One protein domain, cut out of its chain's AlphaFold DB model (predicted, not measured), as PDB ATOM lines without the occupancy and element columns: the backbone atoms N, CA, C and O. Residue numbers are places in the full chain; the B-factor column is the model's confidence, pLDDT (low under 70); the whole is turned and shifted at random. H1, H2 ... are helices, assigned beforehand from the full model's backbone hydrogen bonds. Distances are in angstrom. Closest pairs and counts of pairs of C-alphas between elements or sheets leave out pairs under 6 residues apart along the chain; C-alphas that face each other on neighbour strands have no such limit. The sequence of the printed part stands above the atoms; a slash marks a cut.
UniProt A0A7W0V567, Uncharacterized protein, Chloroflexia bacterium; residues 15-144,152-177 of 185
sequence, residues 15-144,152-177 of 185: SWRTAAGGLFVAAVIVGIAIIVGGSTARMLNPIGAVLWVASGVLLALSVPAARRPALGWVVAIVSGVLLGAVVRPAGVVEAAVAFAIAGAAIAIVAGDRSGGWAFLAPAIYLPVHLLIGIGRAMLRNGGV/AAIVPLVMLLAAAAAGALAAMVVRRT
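Overview. This is residues 15 to 144 and 152 to 177 of the 185 residues of an uncharacterized protein of Chloroflexia bacterium (UniProt A0A7W0V567). In this elongated helix bundle, slanting H5 crosses two hairpins that pack on it, H1 with H2 on parts of it alone, residues 116 to 123 and 119 to 127, and H3 with H4; H6 packs on H4. Printed are 156 residues with six named helices, H1 to H6 in order, and no named strand: all helix. It is compact, radius of gyration of the C-alphas 15.4 A, and spans 51 by 30 by 27 A.

Arrangement. Start at H2, residues 38 to 62, in a hairpin with H1, residues 15 to 36. The hub, H5, residues 116 to 139, touches the five others. H4, residues 92 to 110, in a hairpin with H3, residues 69 to 86, touches H6, residues 155 to 177, closest at C-alphas 103 and 163, 4.4 A. H1, H3, H4 and H6 have every O i to N i+4 pair within hydrogen-bond range, H2 19 of 21, H5 15 of 20.

Along the chain. Find C-alpha 38 at (-19.757, 93.806, -22.877), where H2 begins its 35.9 A; C-alpha 177 at (15.805, 59.047, -10.027) ends H6.

Size, cuts and confidence. Residues 145 to 151 are cut out, C-alphas 144 and 152 being 15.5 A apart; residues 89 and 144 have pLDDT under 70.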
ATOM      1  N   SER A  15      13.087  84.296 -11.231       89.19
ATOM      2  CA  SER A  15      12.622  84.971 -12.455       89.19
ATOM      3  C   SER A  15      11.501  84.218 -13.187       89.19
ATOM      4  O   SER A  15      10.471  84.802 -13.534       89.19
ATOM      5  N   TRP A  16      11.634  82.897 -13.334       93.31
ATOM      6  CA  TRP A  16      10.596  82.057 -13.941       93.31
ATOM      7  C   TRP A  16       9.317  81.989 -13.099       93.31
ATOM      8  O   TRP A  16       8.229  81.818 -13.649       93.31
ATOM      9  N   ARG A  17       9.415  82.153 -11.770       94.88
ATOM     10  CA  ARG A  17       8.245  82.203 -10.878       94.88
ATOM     11  C   ARG A  17       7.474  83.497 -11.075       94.88
ATOM     12  O   ARG A  17       6.249  83.460 -11.098       94.88
ATOM     13  N   THR A  18       8.172  84.614 -11.270       94.62
ATOM     14  CA  THR A  18       7.553  85.899 -11.622       94.62
ATOM     15  C   THR A  18       6.834  85.805 -12.964       94.62
ATOM     16  O   THR A  18       5.682  86.218 -13.070       94.62
ATOM     17  N   ALA A  19       7.461  85.182 -13.970       95.12
ATOM     18  CA  ALA A  19       6.827  84.942 -15.265       95.12
ATOM     19  C   ALA A  19       5.585  84.036 -15.148       95.12
ATOM     20  O   ALA A  19       4.531  84.351 -15.700       95.12
ATOM     21  N   ALA A  20       5.660  82.956 -14.364       96.25
ATOM     22  CA  ALA A  20       4.499  82.121 -14.063       96.25
ATOM     23  C   ALA A  20       3.400  82.918 -13.336       96.25
ATOM     24  O   ALA A  20       2.233  82.823 -13.704       96.25
ATOM     25  N   GLY A  21       3.762  83.758 -12.362       96.75
ATOM     26  CA  GLY A  21       2.842  84.673 -11.681       96.75
ATOM     27  C   GLY A  21       2.120  85.610 -12.652       96.75
ATOM     28  O   GLY A  21       0.909  85.786 -12.546       96.75
ATOM     29  N   GLY A  22       2.825  86.129 -13.658       97.06
ATOM     30  CA  GLY A  22       2.230  86.920 -14.736       97.06
ATOM     31  C   GLY A  22       1.193  86.144 -15.559       97.06
ATOM     32  O   GLY A  22       0.134  86.694 -15.866       97.06
ATOM     33  N   LEU A  23       1.418  84.850 -15.832       96.94
ATOM     34  CA  LEU A  23       0.407  83.982 -16.460       96.94
ATOM     35  C   LEU A  23      -0.842  83.828 -15.579       96.94
ATOM     36  O   LEU A  23      -1.958  83.894 -16.091       96.94
ATOM     37  N   PHE A  24      -0.682  83.672 -14.261       97.75
ATOM     38  CA  PHE A  24      -1.816  83.609 -13.330       97.75
ATOM     39  C   PHE A  24      -2.619  84.912 -13.308       97.75
ATOM     40  O   PHE A  24      -3.848  84.876 -13.372       97.75
ATOM     41  N   VAL A  25      -1.946  86.064 -13.272       97.75
ATOM     42  CA  VAL A  25      -2.615  87.373 -13.344       97.75
ATOM     43  C   VAL A  25      -3.352  87.522 -14.675       97.75
ATOM     44  O   VAL A  25      -4.517  87.921 -14.686       97.75
ATOM     45  N   ALA A  26      -2.729  87.134 -15.792       96.69
ATOM     46  CA  ALA A  26      -3.375  87.141 -17.101       96.69
ATOM     47  C   ALA A  26      -4.626  86.245 -17.132       96.69
ATOM     48  O   ALA A  26      -5.669  86.667 -17.631       96.69
ATOM     49  N   ALA A  27      -4.555  85.045 -16.547       95.81
ATOM     50  CA  ALA A  27      -5.689  84.130 -16.431       95.81
ATOM     51  C   ALA A  27      -6.855  84.731 -15.645       95.81
ATOM     52  O   ALA A  27      -8.003  84.616 -16.073       95.81
ATOM     53  N   VAL A  28      -6.569  85.411 -14.532       96.50
ATOM     54  CA  VAL A  28      -7.588  86.104 -13.735       96.50
ATOM     55  C   VAL A  28      -8.222  87.246 -14.531       96.50
ATOM     56  O   VAL A  28      -9.445  87.345 -14.562       96.50
ATOM     57  N   ILE A  29      -7.424  88.065 -15.227       95.44
ATOM     58  CA  ILE A  29      -7.936  89.165 -16.065       95.44
ATOM     59  C   ILE A  29      -8.880  88.632 -17.150       95.44
ATOM     60  O   ILE A  29      -9.973  89.168 -17.325       95.44
ATOM     61  N   VAL A  30      -8.491  87.560 -17.847       91.75
ATOM     62  CA  VAL A  30      -9.328  86.920 -18.875       91.75
ATOM     63  C   VAL A  30     -10.601  86.330 -18.260       91.75
ATOM     64  O   VAL A  30     -11.684  86.507 -18.811       91.75
ATOM     65  N   GLY A  31     -10.508  85.685 -17.096       91.75
ATOM     66  CA  GLY A  31     -11.678  85.167 -16.383       91.75
ATOM     67  C   GLY A  31     -12.673  86.263 -16.001       91.75
ATOM     68  O   GLY A  31     -13.870  86.127 -16.253       91.75
ATOM     69  N   ILE A  32     -12.183  87.391 -15.474       93.06
ATOM     70  CA  ILE A  32     -13.004  88.571 -15.164       93.06
ATOM     71  C   ILE A  32     -13.649  89.128 -16.439       93.06
ATOM     72  O   ILE A  32     -14.840  89.442 -16.432       93.06
ATOM     73  N   ALA A  33     -12.898  89.212 -17.542       90.69
ATOM     74  CA  ALA A  33     -13.418  89.676 -18.826       90.69
ATOM     75  C   ALA A  33     -14.604  88.827 -19.308       90.69
ATOM     76  O   ALA A  33     -15.605  89.377 -19.767       90.69
ATOM     77  N   ILE A  34     -14.522  87.503 -19.148       89.31
ATOM     78  CA  ILE A  34     -15.596  86.569 -19.512       89.31
ATOM     79  C   ILE A  34     -16.834  86.763 -18.630       89.31
ATOM     80  O   ILE A  34     -17.949  86.759 -19.145       89.31
ATOM     81  N   ILE A  35     -16.654  86.948 -17.317       91.12
ATOM     82  CA  ILE A  35     -17.771  87.103 -16.370       91.12
ATOM     83  C   ILE A  35     -18.524  88.418 -16.600       91.12
ATOM     84  O   ILE A  35     -19.751  88.432 -16.582       91.12
ATOM     85  N   VAL A  36     -17.800  89.525 -16.793       91.25
ATOM     86  CA  VAL A  36     -18.412  90.859 -16.913       91.25
ATOM     87  C   VAL A  36     -19.029  91.080 -18.298       91.25
ATOM     88  O   VAL A  36     -20.077  91.713 -18.410       91.25
ATOM     89  N   GLY A  37     -18.398  90.567 -19.360       85.62
ATOM     90  CA  GLY A  37     -18.867  90.746 -20.735       85.62
ATOM     91  C   GLY A  37     -18.817  92.202 -21.239       85.62
ATOM     92  O   GLY A  37     -18.179  93.087 -20.660       85.62
ATOM     93  N   GLY A  38     -19.473  92.455 -22.375       87.12
ATOM     94  CA  GLY A  38     -19.757  93.806 -22.877       87.12
ATOM     95  C   GLY A  38     -18.540  94.667 -23.257       87.12
ATOM     96  O   GLY A  38     -17.593  94.222 -23.908       87.12
ATOM     97  N   SER A  39     -18.595  95.963 -22.936       88.50
ATOM     98  CA  SER A  39     -17.499  96.919 -23.180       88.50
ATOM     99  C   SER A  39     -16.270  96.624 -22.317       88.50
ATOM    100  O   SER A  39     -15.149  96.710 -22.812       88.50
ATOM    101  N   THR A  40     -16.469  96.208 -21.066       88.00
ATOM    102  CA  THR A  40     -15.384  95.853 -20.142       88.00
ATOM    103  C   THR A  40     -14.560  94.684 -20.674       88.00
ATOM    104  O   THR A  40     -13.332  94.761 -20.701       88.00
ATOM    105  N   ALA A  41     -15.208  93.635 -21.193       88.12
ATOM    106  CA  ALA A  41     -14.513  92.507 -21.814       88.12
ATOM    107  C   ALA A  41     -13.637  92.934 -23.005       88.12
ATOM    108  O   ALA A  41     -12.510  92.462 -23.150       88.12
ATOM    109  N   ARG A  42     -14.116  93.878 -23.830       87.44
ATOM    110  CA  ARG A  42     -13.358  94.421 -24.973       87.44
ATOM    111  C   ARG A  42     -12.085  95.158 -24.550       87.44
ATOM    112  O   ARG A  42     -11.120  95.148 -25.307       87.44
ATOM    113  N   MET A  43     -12.066  95.750 -23.357       90.81
ATOM    114  CA  MET A  43     -10.885  96.412 -22.799       90.81
ATOM    115  C   MET A  43      -9.936  95.428 -22.097       90.81
ATOM    116  O   MET A  43      -8.723  95.524 -22.263       90.81
ATOM    117  N   LEU A  44     -10.472  94.471 -21.334       92.44
ATOM    118  CA  LEU A  44      -9.667  93.523 -20.555       92.44
ATOM    119  C   LEU A  44      -9.004  92.442 -21.417       92.44
ATOM    120  O   LEU A  44      -7.875  92.047 -21.127       92.44
ATOM    121  N   ASN A  45      -9.658  91.982 -22.489       90.31
ATOM    122  CA  ASN A  45      -9.140  90.901 -23.333       90.31
ATOM    123  C   ASN A  45      -7.763  91.215 -23.955       90.31
ATOM    124  O   ASN A  45      -6.869  90.376 -23.827       90.31
ATOM    125  N   PRO A  46      -7.526  92.395 -24.568       90.94
ATOM    126  CA  PRO A  46      -6.198  92.755 -25.068       90.94
ATOM    127  C   PRO A  46      -5.131  92.796 -23.969       90.94
ATOM    128  O   PRO A  46      -4.022  92.312 -24.181       90.94
ATOM    129  N   ILE A  47      -5.468  93.323 -22.786       94.94
ATOM    130  CA  ILE A  47      -4.542  93.410 -21.645       94.94
ATOM    131  C   ILE A  47      -4.149  92.005 -21.182       94.94
ATOM    132  O   ILE A  47      -2.963  91.701 -21.060       94.94
ATOM    133  N   GLY A  48      -5.140  91.131 -20.980       94.31
ATOM    134  CA  GLY A  48      -4.918  89.735 -20.611       94.31
ATOM    135  C   GLY A  48      -4.081  88.990 -21.652       94.31
ATOM    136  O   GLY A  48      -3.139  88.293 -21.289       94.31
ATOM    137  N   ALA A  49      -4.362  89.186 -22.943       92.50
ATOM    138  CA  ALA A  49      -3.617  88.555 -24.032       92.50
ATOM    139  C   ALA A  49      -2.149  89.013 -24.088       92.50
ATOM    140  O   ALA A  49      -1.250  88.176 -24.158       92.50
ATOM    141  N   VAL A  50      -1.893  90.325 -24.015       95.50
ATOM    142  CA  VAL A  50      -0.528  90.876 -24.001       95.50
ATOM    143  C   VAL A  50       0.235  90.370 -22.784       95.50
ATOM    144  O   VAL A  50       1.368  89.913 -22.925       95.50
ATOM    145  N   LEU A  51      -0.388  90.389 -21.602       96.62
ATOM    146  CA  LEU A  51       0.248  89.913 -20.378       96.62
ATOM    147  C   LEU A  51       0.567  88.417 -20.452       96.62
ATOM    148  O   LEU A  51       1.657  88.015 -20.048       96.62
ATOM    149  N   TRP A  52      -0.339  87.606 -21.007       97.06
ATOM    150  CA  TRP A  52      -0.125  86.173 -21.207       97.06
ATOM    151  C   TRP A  52       1.060  85.906 -22.130       97.06
ATOM    152  O   TRP A  52       1.943  85.121 -21.790       97.06
ATOM    153  N   VAL A  53       1.110  86.576 -23.285       95.88
ATOM    154  CA  VAL A  53       2.194  86.406 -24.264       95.88
ATOM    155  C   VAL A  53       3.521  86.887 -23.691       95.88
ATOM    156  O   VAL A  53       4.501  86.147 -23.742       95.88
ATOM    157  N   ALA A  54       3.561  88.081 -23.095       96.62
ATOM    158  CA  ALA A  54       4.778  88.625 -22.496       96.62
ATOM    159  C   ALA A  54       5.303  87.713 -21.378       96.62
ATOM    160  O   ALA A  54       6.492  87.406 -21.332       96.62
ATOM    161  N   SER A  55       4.406  87.209 -20.530       97.19
ATOM    162  CA  SER A  55       4.747  86.284 -19.447       97.19
ATOM    163  C   SER A  55       5.186  84.918 -19.979       97.19
ATOM    164  O   SER A  55       6.136  84.344 -19.460       97.19
ATOM    165  N   GLY A  56       4.573  84.418 -21.056       96.56
ATOM    166  CA  GLY A  56       4.996  83.196 -21.743       96.56
ATOM    167  C   GLY A  56       6.389  83.314 -22.369       96.56
ATOM    168  O   GLY A  56       7.199  82.398 -22.234       96.56
ATOM    169  N   VAL A  57       6.701  84.452 -22.994       96.31
ATOM    170  CA  VAL A  57       8.039  84.742 -23.538       96.31
ATOM    171  C   VAL A  57       9.063  84.867 -22.412       96.31
ATOM    172  O   VAL A  57      10.115  84.234 -22.470       96.31
ATOM    173  N   LEU A  58       8.760  85.626 -21.358       95.62
ATOM    174  CA  LEU A  58       9.647  85.735 -20.199       95.62
ATOM    175  C   LEU A  58       9.883  84.371 -19.551       95.62
ATOM    176  O   LEU A  58      11.020  84.050 -19.221       95.62
ATOM    177  N   LEU A  59       8.847  83.542 -19.427       95.81
ATOM    178  CA  LEU A  59       8.949  82.177 -18.921       95.81
ATOM    179  C   LEU A  59       9.890  81.345 -19.800       95.81
ATOM    180  O   LEU A  59      10.837  80.760 -19.287       95.81
ATOM    181  N   ALA A  60       9.687  81.345 -21.119       95.19
ATOM    182  CA  ALA A  60      10.537  80.642 -22.081       95.19
ATOM    183  C   ALA A  60      12.027  81.000 -21.953       95.19
ATOM    184  O   ALA A  60      12.892  80.140 -22.130       95.19
ATOM    185  N   LEU A  61      12.324  82.260 -21.636       94.12
ATOM    186  CA  LEU A  61      13.687  82.768 -21.480       94.12
ATOM    187  C   LEU A  61      14.275  82.518 -20.080       94.12
ATOM    188  O   LEU A  61      15.496  82.439 -19.942       94.12
ATOM    189  N   SER A  62      13.428  82.384 -19.058       93.69
ATOM    190  CA  SER A  62      13.830  82.304 -17.645       93.69
ATOM    191  C   SER A  62      13.755  80.905 -17.037       93.69
ATOM    192  O   SER A  62      14.325  80.691 -15.966       93.69
ATOM    193  N   VAL A  63      13.083  79.938 -17.680       92.62
ATOM    194  CA  VAL A  63      13.003  78.570 -17.148       92.62
ATOM    195  C   VAL A  63      14.408  77.988 -16.924       92.62
ATOM    196  O   VAL A  63      15.261  78.077 -17.816       92.62
ATOM    197  N   PRO A  64      14.669  77.364 -15.756       91.50
ATOM    198  CA  PRO A  64      15.964  76.760 -15.467       91.50
ATOM    199  C   PRO A  64      16.371  75.736 -16.527       91.50
ATOM    200  O   PRO A  64      15.526  75.049 -17.106       91.50
ATOM    201  N   ALA A  65      17.677  75.598 -16.763       90.00
ATOM    202  CA  ALA A  65      18.188  74.638 -17.734       90.00
ATOM    203  C   ALA A  65      17.751  73.206 -17.373       90.00
ATOM    204  O   ALA A  65      18.051  72.695 -16.293       90.00
ATOM    205  N   ALA A  66      17.038  72.558 -18.295       92.62
ATOM    206  CA  ALA A  66      16.667  71.156 -18.175       92.62
ATOM    207  C   ALA A  66      17.780  70.243 -18.713       92.62
ATOM    208  O   ALA A  66      18.676  70.690 -19.428       92.62
ATOM    209  N   ARG A  67      17.721  68.942 -18.403       93.75
ATOM    210  CA  ARG A  67      18.723  67.962 -18.866       93.75
ATOM    211  C   ARG A  67      18.694  67.763 -20.387       93.75
ATOM    212  O   ARG A  67      19.727  67.506 -20.993       93.75
ATOM    213  N   ARG A  68      17.508  67.827 -20.993       95.06
ATOM    214  CA  ARG A  68      17.251  67.578 -22.420       95.06
ATOM    215  C   ARG A  68      16.393  68.712 -22.998       95.06
ATOM    216  O   ARG A  68      15.243  68.477 -23.372       95.06
ATOM    217  N   PRO A  69      16.918  69.949 -23.064       94.25
ATOM    218  CA  PRO A  69      16.114  71.129 -23.376       94.25
ATOM    219  C   PRO A  69      15.486  71.064 -24.773       94.25
ATOM    220  O   PRO A  69      14.340  71.463 -24.936       94.25
ATOM    221  N   ALA A  70      16.187  70.501 -25.764       96.19
ATOM    222  CA  ALA A  70      15.656  70.335 -27.118       96.19
ATOM    223  C   ALA A  70      14.401  69.444 -27.148       96.19
ATOM    224  O   ALA A  70      13.382  69.834 -27.708       96.19
ATOM    225  N   LEU A  71      14.439  68.280 -26.484       95.88
ATOM    226  CA  LEU A  71      13.270  67.399 -26.388       95.88
ATOM    227  C   LEU A  71      12.145  68.042 -25.571       95.88
ATOM    228  O   LEU A  71      10.981  67.916 -25.940       95.88
ATOM    229  N   GLY A  72      12.487  68.765 -24.499       96.12
ATOM    230  CA  GLY A  72      11.522  69.541 -23.721       96.12
ATOM    231  C   GLY A  72      10.758  70.550 -24.581       96.12
ATOM    232  O   GLY A  72       9.533  70.607 -24.508       96.12
ATOM    233  N   TRP A  73      11.463  71.286 -25.445       97.56
ATOM    234  CA  TRP A  73      10.857  72.233 -26.382       97.56
ATOM    235  C   TRP A  73       9.962  71.550 -27.408       97.56
ATOM    236  O   TRP A  73       8.841  72.005 -27.626       97.56
ATOM    237  N   VAL A  74      10.422  70.444 -27.999       97.81
ATOM    238  CA  VAL A  74       9.616  69.662 -28.948       97.81
ATOM    239  C   VAL A  74       8.305  69.227 -28.295       97.81
ATOM    240  O   VAL A  74       7.236  69.481 -28.844       97.81
ATOM    241  N   VAL A  75       8.364  68.640 -27.096       97.62
ATOM    242  CA  VAL A  75       7.159  68.196 -26.381       97.62
ATOM    243  C   VAL A  75       6.277  69.375 -25.983       97.62
ATOM    244  O   VAL A  75       5.060  69.267 -26.108       97.62
ATOM    245  N   ALA A  76       6.847  70.502 -25.553       97.12
ATOM    246  CA  ALA A  76       6.074  71.689 -25.195       97.12
ATOM    247  C   ALA A  76       5.311  72.267 -26.393       97.12
ATOM    248  O   ALA A  76       4.115  72.540 -26.281       97.12
ATOM    249  N   ILE A  77       5.969  72.390 -27.549       96.88
ATOM    250  CA  ILE A  77       5.355  72.882 -28.788       96.88
ATOM    251  C   ILE A  77       4.277  71.911 -29.268       96.88
ATOM    252  O   ILE A  77       3.144  72.327 -29.493       96.88
ATOM    253  N   VAL A  78       4.595  70.615 -29.376       97.19
ATOM    254  CA  VAL A  78       3.634  69.592 -29.823       97.19
ATOM    255  C   VAL A  78       2.424  69.546 -28.893       97.19
ATOM    256  O   VAL A  78       1.291  69.567 -29.368       97.19
ATOM    257  N   SER A  79       2.643  69.559 -27.576       95.44
ATOM    258  CA  SER A  79       1.552  69.579 -26.598       95.44
ATOM    259  C   SER A  79       0.716  70.847 -26.733       95.44
ATOM    260  O   SER A  79      -0.501  70.753 -26.826       95.44
ATOM    261  N   GLY A  80       1.339  72.026 -26.803       92.88
ATOM    262  CA  GLY A  80       0.625  73.292 -26.973       92.88
ATOM    263  C   GLY A  80      -0.224  73.328 -28.247       92.88
ATOM    264  O   GLY A  80      -1.369  73.777 -28.206       92.88
ATOM    265  N   VAL A  81       0.291  72.778 -29.352       93.56
ATOM    266  CA  VAL A  81      -0.439  72.669 -30.623       93.56
ATOM    267  C   VAL A  81      -1.612  71.697 -30.527       93.56
ATOM    268  O   VAL A  81      -2.732  72.061 -30.891       93.56
ATOM    269  N   LEU A  82      -1.389  70.487 -30.008       93.88
ATOM    270  CA  LEU A  82      -2.446  69.486 -29.841       93.88
ATOM    271  C   LEU A  82      -3.544  69.986 -28.900       93.88
ATOM    272  O   LEU A  82      -4.725  69.880 -29.222       93.88
ATOM    273  N   LEU A  83      -3.166  70.592 -27.774       93.06
ATOM    274  CA  LEU A  83      -4.111  71.184 -26.831       93.06
ATOM    275  C   LEU A  83      -4.905  72.313 -27.492       93.06
ATOM    276  O   LEU A  83      -6.124  72.341 -27.367       93.06
ATOM    277  N   GLY A  84      -4.245  73.204 -28.242       87.44
ATOM    278  CA  GLY A  84      -4.905  74.301 -28.955       87.44
ATOM    279  C   GLY A  84      -5.919  73.821 -29.998       87.44
ATOM    280  O   GLY A  84      -6.940  74.479 -30.205       87.44
ATOM    281  N   ALA A  85      -5.660  72.667 -30.619       87.56
ATOM    282  CA  ALA A  85      -6.530  72.058 -31.619       87.56
ATOM    283  C   ALA A  85      -7.697  71.251 -31.021       87.56
ATOM    284  O   ALA A  85      -8.785  71.241 -31.608       87.56
ATOM    285  N   VAL A  86      -7.474  70.568 -29.893       86.62
ATOM    286  CA  VAL A  86      -8.407  69.570 -29.341       86.62
ATOM    287  C   VAL A  86      -9.212  70.109 -28.161       86.62
ATOM    288  O   VAL A  86     -10.432  69.940 -28.140       86.62
ATOM    289  N   VAL A  87      -8.561  70.774 -27.202       85.06
ATOM    290  CA  VAL A  87      -9.198  71.147 -25.933       85.06
ATOM    291  C   VAL A  87     -10.194  72.273 -26.160       85.06
ATOM    292  O   VAL A  87      -9.869  73.352 -26.664       85.06
ATOM    293  N   ARG A  88     -11.441  72.021 -25.763       79.25
ATOM    294  CA  ARG A  88     -12.515  73.005 -25.882       79.25
ATOM    295  C   ARG A  88     -12.533  73.927 -24.659       79.25
ATOM    296  O   ARG A  88     -12.488  73.429 -23.535       79.25
ATOM    297  N   PRO A  89     -12.758  75.244 -24.835       66.38
ATOM    298  CA  PRO A  89     -12.847  76.199 -23.725       66.38
ATOM    299  C   PRO A  89     -13.952  75.918 -22.695       66.38
ATOM    300  O   PRO A  89     -13.972  76.546 -21.648       66.38
ATOM    301  N   ALA A  90     -14.896  75.015 -22.984       72.75
ATOM    302  CA  ALA A  90     -16.017  74.696 -22.098       72.75
ATOM    303  C   ALA A  90     -15.756  73.493 -21.170       72.75
ATOM    304  O   ALA A  90     -16.489  73.300 -20.200       72.75
ATOM    305  N   GLY A  91     -14.743  72.669 -21.463       86.62
ATOM    306  CA  GLY A  91     -14.476  71.419 -20.754       86.62
ATOM    307  C   GLY A  91     -13.470  71.604 -19.626       86.62
ATOM    308  O   GLY A  91     -12.287  71.348 -19.820       86.62
ATOM    309  N   VAL A  92     -13.917  72.012 -18.434       91.19
ATOM    310  CA  VAL A  92     -13.021  72.237 -17.278       91.19
ATOM    311  C   VAL A  92     -12.232  70.973 -16.910       91.19
ATOM    312  O   VAL A  92     -11.021  71.037 -16.720       91.19
ATOM    313  N   VAL A  93     -12.905  69.818 -16.852       93.19
ATOM    314  CA  VAL A  93     -12.272  68.526 -16.525       93.19
ATOM    315  C   VAL A  93     -11.315  68.084 -17.633       93.19
ATOM    316  O   VAL A  93     -10.201  67.659 -17.344       93.19
ATOM    317  N   GLU A  94     -11.725  68.227 -18.895       93.56
ATOM    318  CA  GLU A  94     -10.891  67.907 -20.059       93.56
ATOM    319  C   GLU A  94      -9.610  68.747 -20.060       93.56
ATOM    320  O   GLU A  94      -8.516  68.201 -20.182       93.56
ATOM    321  N   ALA A  95      -9.732  70.059 -19.830       93.69
ATOM    322  CA  ALA A  95      -8.592  70.952 -19.691       93.69
ATOM    323  C   ALA A  95      -7.704  70.537 -18.510       93.69
ATOM    324  O   ALA A  95      -6.499  70.376 -18.685       93.69
ATOM    325  N   ALA A  96      -8.270  70.297 -17.324       96.19
ATOM    326  CA  ALA A  96      -7.488  69.884 -16.160       96.19
ATOM    327  C   ALA A  96      -6.650  68.625 -16.450       96.19
ATOM    328  O   ALA A  96      -5.439  68.622 -16.234       96.19
ATOM    329  N   VAL A  97      -7.269  67.577 -16.999       96.94
ATOM    330  CA  VAL A  97      -6.580  66.318 -17.314       96.94
ATOM    331  C   VAL A  97      -5.534  66.520 -18.411       96.94
ATOM    332  O   VAL A  97      -4.384  66.112 -18.246       96.94
ATOM    333  N   ALA A  98      -5.892  67.181 -19.512       96.81
ATOM    334  CA  ALA A  98      -5.000  67.343 -20.654       96.81
ATOM    335  C   ALA A  98      -3.769  68.201 -20.313       96.81
ATOM    336  O   ALA A  98      -2.645  67.841 -20.669       96.81
ATOM    337  N   PHE A  99      -3.950  69.295 -19.565       97.62
ATOM    338  CA  PHE A  99      -2.842  70.146 -19.125       97.62
ATOM    339  C   PHE A  99      -1.998  69.511 -18.021       97.62
ATOM    340  O   PHE A  99      -0.784  69.720 -18.011       97.62
ATOM    341  N   ALA A 100      -2.584  68.697 -17.138       98.44
ATOM    342  CA  ALA A 100      -1.811  67.896 -16.193       98.44
ATOM    343  C   ALA A 100      -0.892  66.906 -16.928       98.44
ATOM    344  O   ALA A 100       0.310  66.860 -16.661       98.44
ATOM    345  N   ILE A 101      -1.430  66.159 -17.900       98.19
ATOM    346  CA  ILE A 101      -0.656  65.202 -18.706       98.19
ATOM    347  C   ILE A 101       0.454  65.922 -19.475       98.19
ATOM    348  O   ILE A 101       1.612  65.509 -19.403       98.19
ATOM    349  N   ALA A 102       0.131  67.017 -20.167       98.00
ATOM    350  CA  ALA A 102       1.114  67.795 -20.914       98.00
ATOM    351  C   ALA A 102       2.211  68.365 -20.002       98.00
ATOM    352  O   ALA A 102       3.395  68.222 -20.302       98.00
ATOM    353  N   GLY A 103       1.839  68.955 -18.863       97.81
ATOM    354  CA  GLY A 103       2.790  69.504 -17.896       97.81
ATOM    355  C   GLY A 103       3.748  68.445 -17.347       97.81
ATOM    356  O   GLY A 103       4.963  68.659 -17.327       97.81
ATOM    357  N   ALA A 104       3.225  67.271 -16.975       98.25
ATOM    358  CA  ALA A 104       4.046  66.145 -16.539       98.25
ATOM    359  C   ALA A 104       4.963  65.630 -17.658       98.25
ATOM    360  O   ALA A 104       6.156  65.432 -17.426       98.25
ATOM    361  N   ALA A 105       4.437  65.447 -18.873       98.19
ATOM    362  CA  ALA A 105       5.203  64.956 -20.015       98.19
ATOM    363  C   ALA A 105       6.375  65.884 -20.355       98.19
ATOM    364  O   ALA A 105       7.503  65.413 -20.506       98.19
ATOM    365  N   ILE A 106       6.137  67.199 -20.405       98.12
ATOM    366  CA  ILE A 106       7.190  68.192 -20.646       98.12
ATOM    367  C   ILE A 106       8.263  68.095 -19.559       98.12
ATOM    368  O   ILE A 106       9.444  67.976 -19.883       98.12
ATOM    369  N   ALA A 107       7.870  68.096 -18.280       97.06
ATOM    370  CA  ALA A 107       8.821  68.047 -17.173       97.06
ATOM    371  C   ALA A 107       9.671  66.760 -17.186       97.06
ATOM    372  O   ALA A 107      10.891  66.820 -17.022       97.06
ATOM    373  N   ILE A 108       9.055  65.600 -17.443       97.25
ATOM    374  CA  ILE A 108       9.750  64.303 -17.513       97.25
ATOM    375  C   ILE A 108      10.707  64.258 -18.705       97.25
ATOM    376  O   ILE A 108      11.881  63.925 -18.536       97.25
ATOM    377  N   VAL A 109      10.235  64.602 -19.907       97.19
ATOM    378  CA  VAL A 109      11.029  64.484 -21.141       97.19
ATOM    379  C   VAL A 109      12.181  65.484 -21.160       97.19
ATOM    380  O   VAL A 109      13.301  65.118 -21.529       97.19
ATOM    381  N   ALA A 110      11.940  66.716 -20.706       96.06
ATOM    382  CA  ALA A 110      12.992  67.712 -20.534       96.06
ATOM    383  C   ALA A 110      14.004  67.287 -19.455       96.06
ATOM    384  O   ALA A 110      15.153  67.733 -19.467       96.06
ATOM    385  N   GLY A 111      13.606  66.425 -18.516       94.81
ATOM    386  CA  GLY A 111      14.361  66.172 -17.293       94.81
ATOM    387  C   GLY A 111      14.430  67.429 -16.426       94.81
ATOM    388  O   GLY A 111      15.490  67.736 -15.871       94.81
ATOM    389  N   ASP A 112      13.330  68.179 -16.368       94.19
ATOM    390  CA  ASP A 112      13.196  69.388 -15.567       94.19
ATOM    391  C   ASP A 112      13.043  69.034 -14.084       94.19
ATOM    392  O   ASP A 112      12.201  68.231 -13.680       94.19
ATOM    393  N   ARG A 113      13.871  69.666 -13.254       92.88
ATOM    394  CA  ARG A 113      13.846  69.512 -11.796       92.88
ATOM    395  C   ARG A 113      13.165  70.670 -11.093       92.88
ATOM    396  O   ARG A 113      12.989  70.586  -9.884       92.88
ATOM    397  N   SER A 114      12.832  71.744 -11.791       93.12
ATOM    398  CA  SER A 114      12.161  72.907 -11.213       93.12
ATOM    399  C   SER A 114      10.639  72.760 -11.234       93.12
ATOM    400  O   SER A 114       9.974  73.230 -10.316       93.12
ATOM    401  N   GLY A 115      10.098  72.077 -12.249       94.00
ATOM    402  CA  GLY A 115       8.672  72.061 -12.575       94.00
ATOM    403  C   GLY A 115       8.247  73.266 -13.424       94.00
ATOM    404  O   GLY A 115       7.124  73.288 -13.922       94.00
ATOM    405  N   GLY A 116       9.132  74.250 -13.627       94.62
ATOM    406  CA  GLY A 116       8.854  75.466 -14.388       94.62
ATOM    407  C   GLY A 116       8.549  75.199 -15.860       94.62
ATOM    408  O   GLY A 116       7.734  75.902 -16.455       94.62
ATOM    409  N   TRP A 117       9.121  74.140 -16.441       97.25
ATOM    410  CA  TRP A 117       8.877  73.788 -17.842       97.25
ATOM    411  C   TRP A 117       7.423  73.390 -18.115       97.25
ATOM    412  O   TRP A 117       6.939  73.569 -19.229       97.25
ATOM    413  N   ALA A 118       6.696  72.901 -17.108       97.56
ATOM    414  CA  ALA A 118       5.301  72.505 -17.271       97.56
ATOM    415  C   ALA A 118       4.388  73.681 -17.660       97.56
ATOM    416  O   ALA A 118       3.410  73.487 -18.381       97.56
ATOM    417  N   PHE A 119       4.737  74.909 -17.259       97.88
ATOM    418  CA  PHE A 119       3.994  76.117 -17.624       97.88
ATOM    419  C   PHE A 119       4.114  76.485 -19.111       97.88
ATOM    420  O   PHE A 119       3.323  77.289 -19.605       97.88
ATOM    421  N   LEU A 120       5.042  75.875 -19.858       97.62
ATOM    422  CA  LEU A 120       5.148  76.098 -21.300       97.62
ATOM    423  C   LEU A 120       3.920  75.572 -22.056       97.62
ATOM    424  O   LEU A 120       3.529  76.178 -23.050       97.62
ATOM    425  N   ALA A 121       3.259  74.511 -21.572       97.12
ATOM    426  CA  ALA A 121       2.017  74.021 -22.178       97.12
ATOM    427  C   ALA A 121       0.911  75.098 -22.211       97.12
ATOM    428  O   ALA A 121       0.469  75.452 -23.307       97.12
ATOM    429  N   PRO A 122       0.468  75.670 -21.070       96.25
ATOM    430  CA  PRO A 122      -0.518  76.754 -21.079       96.25
ATOM    431  C   PRO A 122       0.003  78.044 -21.730       96.25
ATOM    432  O   PRO A 122      -0.772  78.742 -22.386       96.25
ATOM    433  N   ALA A 123       1.301  78.350 -21.627       96.94
ATOM    434  CA  ALA A 123       1.877  79.521 -22.291       96.94
ATOM    435  C   ALA A 123       1.759  79.448 -23.826       96.94
ATOM    436  O   ALA A 123       1.394  80.439 -24.455       96.94
ATOM    437  N   ILE A 124       2.018  78.277 -24.421       96.31
ATOM    438  CA  ILE A 124       1.945  78.048 -25.876       96.31
ATOM    439  C   ILE A 124       0.500  77.847 -26.343       96.31
ATOM    440  O   ILE A 124       0.141  78.284 -27.437       96.31
ATOM    441  N   TYR A 125      -0.338  77.211 -25.521       94.25
ATOM    442  CA  TYR A 125      -1.729  76.916 -25.860       94.25
ATOM    443  C   TYR A 125      -2.500  78.153 -26.328       94.25
ATOM    444  O   TYR A 125      -3.134  78.096 -27.377       94.25
ATOM    445  N   LEU A 126      -2.461  79.260 -25.573       89.12
ATOM    446  CA  LEU A 126      -3.334  80.403 -25.851       89.12
ATOM    447  C   LEU A 126      -3.034  81.044 -27.223       89.12
ATOM    448  O   LEU A 126      -3.972  81.166 -28.015       89.12
ATOM    449  N   PRO A 127      -1.774  81.382 -27.574       89.25
ATOM    450  CA  PRO A 127      -1.438  81.833 -28.924       89.25
ATOM    451  C   PRO A 127      -1.901  80.867 -30.019       89.25
ATOM    452  O   PRO A 127      -2.501  81.299 -31.004       89.25
ATOM    453  N   VAL A 128      -1.679  79.560 -29.846       92.56
ATOM    454  CA  VAL A 128      -2.062  78.566 -30.859       92.56
ATOM    455  C   VAL A 128      -3.579  78.464 -30.999       92.56
ATOM    456  O   VAL A 128      -4.099  78.458 -32.115       92.56
ATOM    457  N   HIS A 129      -4.306  78.435 -29.886       88.88
ATOM    458  CA  HIS A 129      -5.762  78.370 -29.878       88.88
ATOM    459  C   HIS A 129      -6.386  79.580 -30.587       88.88
ATOM    460  O   HIS A 129      -7.311  79.422 -31.387       88.88
ATOM    461  N   LEU A 130      -5.841  80.781 -30.361       85.75
ATOM    462  CA  LEU A 130      -6.273  82.002 -31.044       85.75
ATOM    463  C   LEU A 130      -5.992  81.944 -32.548       85.75
ATOM    464  O   LEU A 130      -6.886  82.240 -33.339       85.75
ATOM    465  N   LEU A 131      -4.795  81.510 -32.958       89.12
ATOM    466  CA  LEU A 131      -4.446  81.354 -34.375       89.12
ATOM    467  C   LEU A 131      -5.376  80.364 -35.087       89.12
ATOM    468  O   LEU A 131      -5.866  80.654 -36.179       89.12
ATOM    469  N   ILE A 132      -5.678  79.227 -34.456       87.50
ATOM    470  CA  ILE A 132      -6.624  78.234 -34.985       87.50
ATOM    471  C   ILE A 132      -8.036  78.826 -35.079       87.50
ATOM    472  O   ILE A 132      -8.727  78.617 -36.079       87.50
ATOM    473  N   GLY A 133      -8.472  79.569 -34.059       85.25
ATOM    474  CA  GLY A 133      -9.772  80.240 -34.039       85.25
ATOM    475  C   GLY A 133      -9.925  81.255 -35.174       85.25
ATOM    476  O   GLY A 133     -10.913  81.202 -35.909       85.25
ATOM    477  N   ILE A 134      -8.924  82.117 -35.360       86.19
ATOM    478  CA  ILE A 134      -8.867  83.110 -36.443       86.19
ATOM    479  C   ILE A 134      -8.861  82.408 -37.804       86.19
ATOM    480  O   ILE A 134      -9.698  82.713 -38.650       86.19
ATOM    481  N   GLY A 135      -7.986  81.418 -38.000       86.88
ATOM    482  CA  GLY A 135      -7.912  80.668 -39.256       86.88
ATOM    483  C   GLY A 135      -9.237  79.989 -39.608       86.88
ATOM    484  O   GLY A 135      -9.705  80.069 -40.742       86.88
ATOM    485  N   ARG A 136      -9.914  79.386 -38.622       85.25
ATOM    486  CA  ARG A 136     -11.233  78.768 -38.820       85.25
ATOM    487  C   ARG A 136     -12.317  79.794 -39.161       85.25
ATOM    488  O   ARG A 136     -13.196  79.477 -39.959       85.25
ATOM    489  N   ALA A 137     -12.276  80.981 -38.560       84.75
ATOM    490  CA  ALA A 137     -13.212  82.064 -38.852       84.75
ATOM    491  C   ALA A 137     -13.039  82.578 -40.291       84.75
ATOM    492  O   ALA A 137     -14.021  82.659 -41.029       84.75
ATOM    493  N   MET A 138     -11.788  82.798 -40.717       87.62
ATOM    494  CA  MET A 138     -11.451  83.199 -42.088       87.62
ATOM    495  C   MET A 138     -11.924  82.168 -43.118       87.62
ATOM    496  O   MET A 138     -12.574  82.529 -44.092       87.62
ATOM    497  N   LEU A 139     -11.680  80.874 -42.877       90.06
ATOM    498  CA  LEU A 139     -12.103  79.799 -43.789       90.06
ATOM    499  C   LEU A 139     -13.626  79.646 -43.903       90.06
ATOM    500  O   LEU A 139     -14.115  79.081 -44.877       90.06
ATOM    501  N   ARG A 140     -14.384  80.102 -42.901       86.81
ATOM    502  CA  ARG A 140     -15.849  79.969 -42.855       86.81
ATOM    503  C   ARG A 140     -16.586  81.264 -43.190       86.81
ATOM    504  O   ARG A 140     -17.809  81.271 -43.089       86.81
ATOM    505  N   ASN A 141     -15.873  82.338 -43.553       81.25
ATOM    506  CA  ASN A 141     -16.430  83.688 -43.725       81.25
ATOM    507  C   ASN A 141     -17.334  84.113 -42.550       81.25
ATOM    508  O   ASN A 141     -18.339  84.798 -42.730       81.25
ATOM    509  N   GLY A 142     -17.009  83.650 -41.342       72.56
ATOM    510  CA  GLY A 142     -17.818  83.848 -40.143       72.56
ATOM    511  C   GLY A 142     -17.084  84.687 -39.107       72.56
ATOM    512  O   GLY A 142     -15.856  84.733 -39.084       72.56
ATOM    513  N   GLY A 143     -17.836  85.325 -38.210       70.12
ATOM    514  CA  GLY A 143     -17.259  85.999 -37.049       70.12
ATOM    515  C   GLY A 143     -16.642  85.004 -36.061       70.12
ATOM    516  O   GLY A 143     -17.146  83.893 -35.873       70.12
ATOM    517  N   VAL A 144     -15.561  85.411 -35.388       66.62
ATOM    518  CA  VAL A 144     -15.082  84.706 -34.192       66.62
ATOM    519  C   VAL A 144     -16.172  84.831 -33.130       66.62
ATOM    520  O   VAL A 144     -16.582  85.940 -32.800       66.62
ATOM    521  N   ALA A 152     -15.993  78.848 -19.081       87.19
ATOM    522  CA  ALA A 152     -14.717  79.202 -19.697       87.19
ATOM    523  C   ALA A 152     -13.925  80.233 -18.877       87.19
ATOM    524  O   ALA A 152     -12.709  80.313 -19.034       87.19
ATOM    525  N   ALA A 153     -14.576  80.984 -17.979       90.12
ATOM    526  CA  ALA A 153     -13.917  81.990 -17.146       90.12
ATOM    527  C   ALA A 153     -12.816  81.398 -16.254       90.12
ATOM    528  O   ALA A 153     -11.788  82.029 -16.027       90.12
ATOM    529  N   ILE A 154     -13.016  80.172 -15.763       92.62
ATOM    530  CA  ILE A 154     -12.072  79.511 -14.851       92.62
ATOM    531  C   ILE A 154     -11.066  78.615 -15.577       92.62
ATOM    532  O   ILE A 154     -10.056  78.224 -14.992       92.62
ATOM    533  N   VAL A 155     -11.311  78.288 -16.850       93.00
ATOM    534  CA  VAL A 155     -10.481  77.345 -17.612       93.00
ATOM    535  C   VAL A 155      -9.014  77.777 -17.698       93.00
ATOM    536  O   VAL A 155      -8.170  76.921 -17.431       93.00
ATOM    537  N   PRO A 156      -8.670  79.057 -17.966       93.75
ATOM    538  CA  PRO A 156      -7.282  79.526 -17.968       93.75
ATOM    539  C   PRO A 156      -6.549  79.301 -16.639       93.75
ATOM    540  O   PRO A 156      -5.364  78.974 -16.617       93.75
ATOM    541  N   LEU A 157      -7.255  79.427 -15.515       95.69
ATOM    542  CA  LEU A 157      -6.671  79.176 -14.203       95.69
ATOM    543  C   LEU A 157      -6.486  77.674 -13.962       95.69
ATOM    544  O   LEU A 157      -5.434  77.242 -13.494       95.69
ATOM    545  N   VAL A 158      -7.479  76.868 -14.335       96.69
ATOM    546  CA  VAL A 158      -7.443  75.405 -14.191       96.69
ATOM    547  C   VAL A 158      -6.303  74.790 -15.000       96.69
ATOM    548  O   VAL A 158      -5.583  73.948 -14.469       96.69
ATOM    549  N   MET A 159      -6.078  75.231 -16.242       96.56
ATOM    550  CA  MET A 159      -4.953  74.746 -17.054       96.56
ATOM    551  C   MET A 159      -3.594  75.052 -16.409       96.56
ATOM    552  O   MET A 159      -2.726  74.178 -16.379       96.56
ATOM    553  N   LEU A 160      -3.418  76.254 -15.842       97.31
ATOM    554  CA  LEU A 160      -2.185  76.644 -15.156       97.31
ATOM    555  C   LEU A 160      -1.970  75.819 -13.888       97.31
ATOM    556  O   LEU A 160      -0.883  75.283 -13.690       97.31
ATOM    557  N   LEU A 161      -3.003  75.675 -13.053       97.94
ATOM    558  CA  LEU A 161      -2.931  74.904 -11.809       97.94
ATOM    559  C   LEU A 161      -2.668  73.419 -12.070       97.94
ATOM    560  O   LEU A 161      -1.829  72.819 -11.399       97.94
ATOM    561  N   ALA A 162      -3.342  72.831 -13.058       98.00
ATOM    562  CA  ALA A 162      -3.168  71.429 -13.415       98.00
ATOM    563  C   ALA A 162      -1.755  71.148 -13.947       98.00
ATOM    564  O   ALA A 162      -1.094  70.217 -13.476       98.00
ATOM    565  N   ALA A 163      -1.263  71.982 -14.870       97.88
ATOM    566  CA  ALA A 163       0.101  71.879 -15.379       97.88
ATOM    567  C   ALA A 163       1.137  72.078 -14.261       97.88
ATOM    568  O   ALA A 163       2.091  71.305 -14.171       97.88
ATOM    569  N   ALA A 164       0.930  73.056 -13.374       97.69
ATOM    570  CA  ALA A 164       1.810  73.321 -12.238       97.69
ATOM    571  C   ALA A 164       1.888  72.129 -11.277       97.69
ATOM    572  O   ALA A 164       2.983  71.687 -10.925       97.69
ATOM    573  N   ALA A 165       0.737  71.587 -10.869       98.12
ATOM    574  CA  ALA A 165       0.667  70.470  -9.934       98.12
ATOM    575  C   ALA A 165       1.336  69.215 -10.511       98.12
ATOM    576  O   ALA A 165       2.205  68.615  -9.874       98.12
ATOM    577  N   ALA A 166       0.988  68.848 -11.746       97.88
ATOM    578  CA  ALA A 166       1.550  67.679 -12.409       97.88
ATOM    579  C   ALA A 166       3.045  67.852 -12.731       97.88
ATOM    580  O   ALA A 166       3.832  66.926 -12.533       97.88
ATOM    581  N   GLY A 167       3.459  69.051 -13.146       97.06
ATOM    582  CA  GLY A 167       4.858  69.410 -13.368       97.06
ATOM    583  C   GLY A 167       5.702  69.339 -12.098       97.06
ATOM    584  O   GLY A 167       6.808  68.800 -12.118       97.06
ATOM    585  N   ALA A 168       5.174  69.817 -10.969       96.81
ATOM    586  CA  ALA A 168       5.841  69.721  -9.673       96.81
ATOM    587  C   ALA A 168       6.001  68.260  -9.215       96.81
ATOM    588  O   ALA A 168       7.074  67.880  -8.734       96.81
ATOM    589  N   LEU A 169       4.968  67.430  -9.409       97.75
ATOM    590  CA  LEU A 169       5.015  65.988  -9.136       97.75
ATOM    591  C   LEU A 169       6.050  65.282 -10.021       97.75
ATOM    592  O   LEU A 169       6.908  64.558  -9.512       97.75
ATOM    593  N   ALA A 170       6.039  65.549 -11.325       96.81
ATOM    594  CA  ALA A 170       7.027  65.034 -12.268       96.81
ATOM    595  C   ALA A 170       8.457  65.445 -11.887       96.81
ATOM    596  O   ALA A 170       9.355  64.602 -11.831       96.81
ATOM    597  N   ALA A 171       8.670  66.713 -11.536       95.38
ATOM    598  CA  ALA A 171       9.967  67.210 -11.099       95.38
ATOM    599  C   ALA A 171      10.459  66.505  -9.822       95.38
ATOM    600  O   ALA A 171      11.651  66.220  -9.702       95.38
ATOM    601  N   MET A 172       9.567  66.161  -8.881       95.75
ATOM    602  CA  MET A 172       9.928  65.341  -7.713       95.75
ATOM    603  C   MET A 172      10.445  63.957  -8.116       95.75
ATOM    604  O   MET A 172      11.459  63.507  -7.577       95.75
ATOM    605  N   VAL A 173       9.795  63.304  -9.081       94.94
ATOM    606  CA  VAL A 173      10.222  61.994  -9.600       94.94
ATOM    607  C   VAL A 173      11.583  62.099 -10.293       94.94
ATOM    608  O   VAL A 173      12.484  61.318  -9.988       94.94
ATOM    609  N   VAL A 174      11.773  63.106 -11.152       92.88
ATOM    610  CA  VAL A 174      13.042  63.362 -11.862       92.88
ATOM    611  C   VAL A 174      14.191  63.673 -10.891       92.88
ATOM    612  O   VAL A 174      15.337  63.290 -11.135       92.88
ATOM    613  N   ARG A 175      13.918  64.356  -9.771       92.69
ATOM    614  CA  ARG A 175      14.919  64.583  -8.712       92.69
ATOM    615  C   ARG A 175      15.310  63.279  -8.016       92.69
ATOM    616  O   ARG A 175      16.497  63.062  -7.783       92.69
ATOM    617  N   ARG A 176      14.340  62.406  -7.714       88.56
ATOM    618  CA  ARG A 176      14.582  61.125  -7.026       88.56
ATOM    619  C   ARG A 176      15.372  60.131  -7.866       88.56
ATOM    620  O   ARG A 176      16.284  59.509  -7.336       88.56
ATOM    621  N   THR A 177      15.085  59.997  -9.158       82.25
ATOM    622  CA  THR A 177      15.805  59.047 -10.027       82.25
ATOM    623  C   THR A 177      17.303  59.335 -10.127       82.25
ATOM    624  O   THR A 177      18.078  58.411 -10.342       82.25
TER     625      THR A 177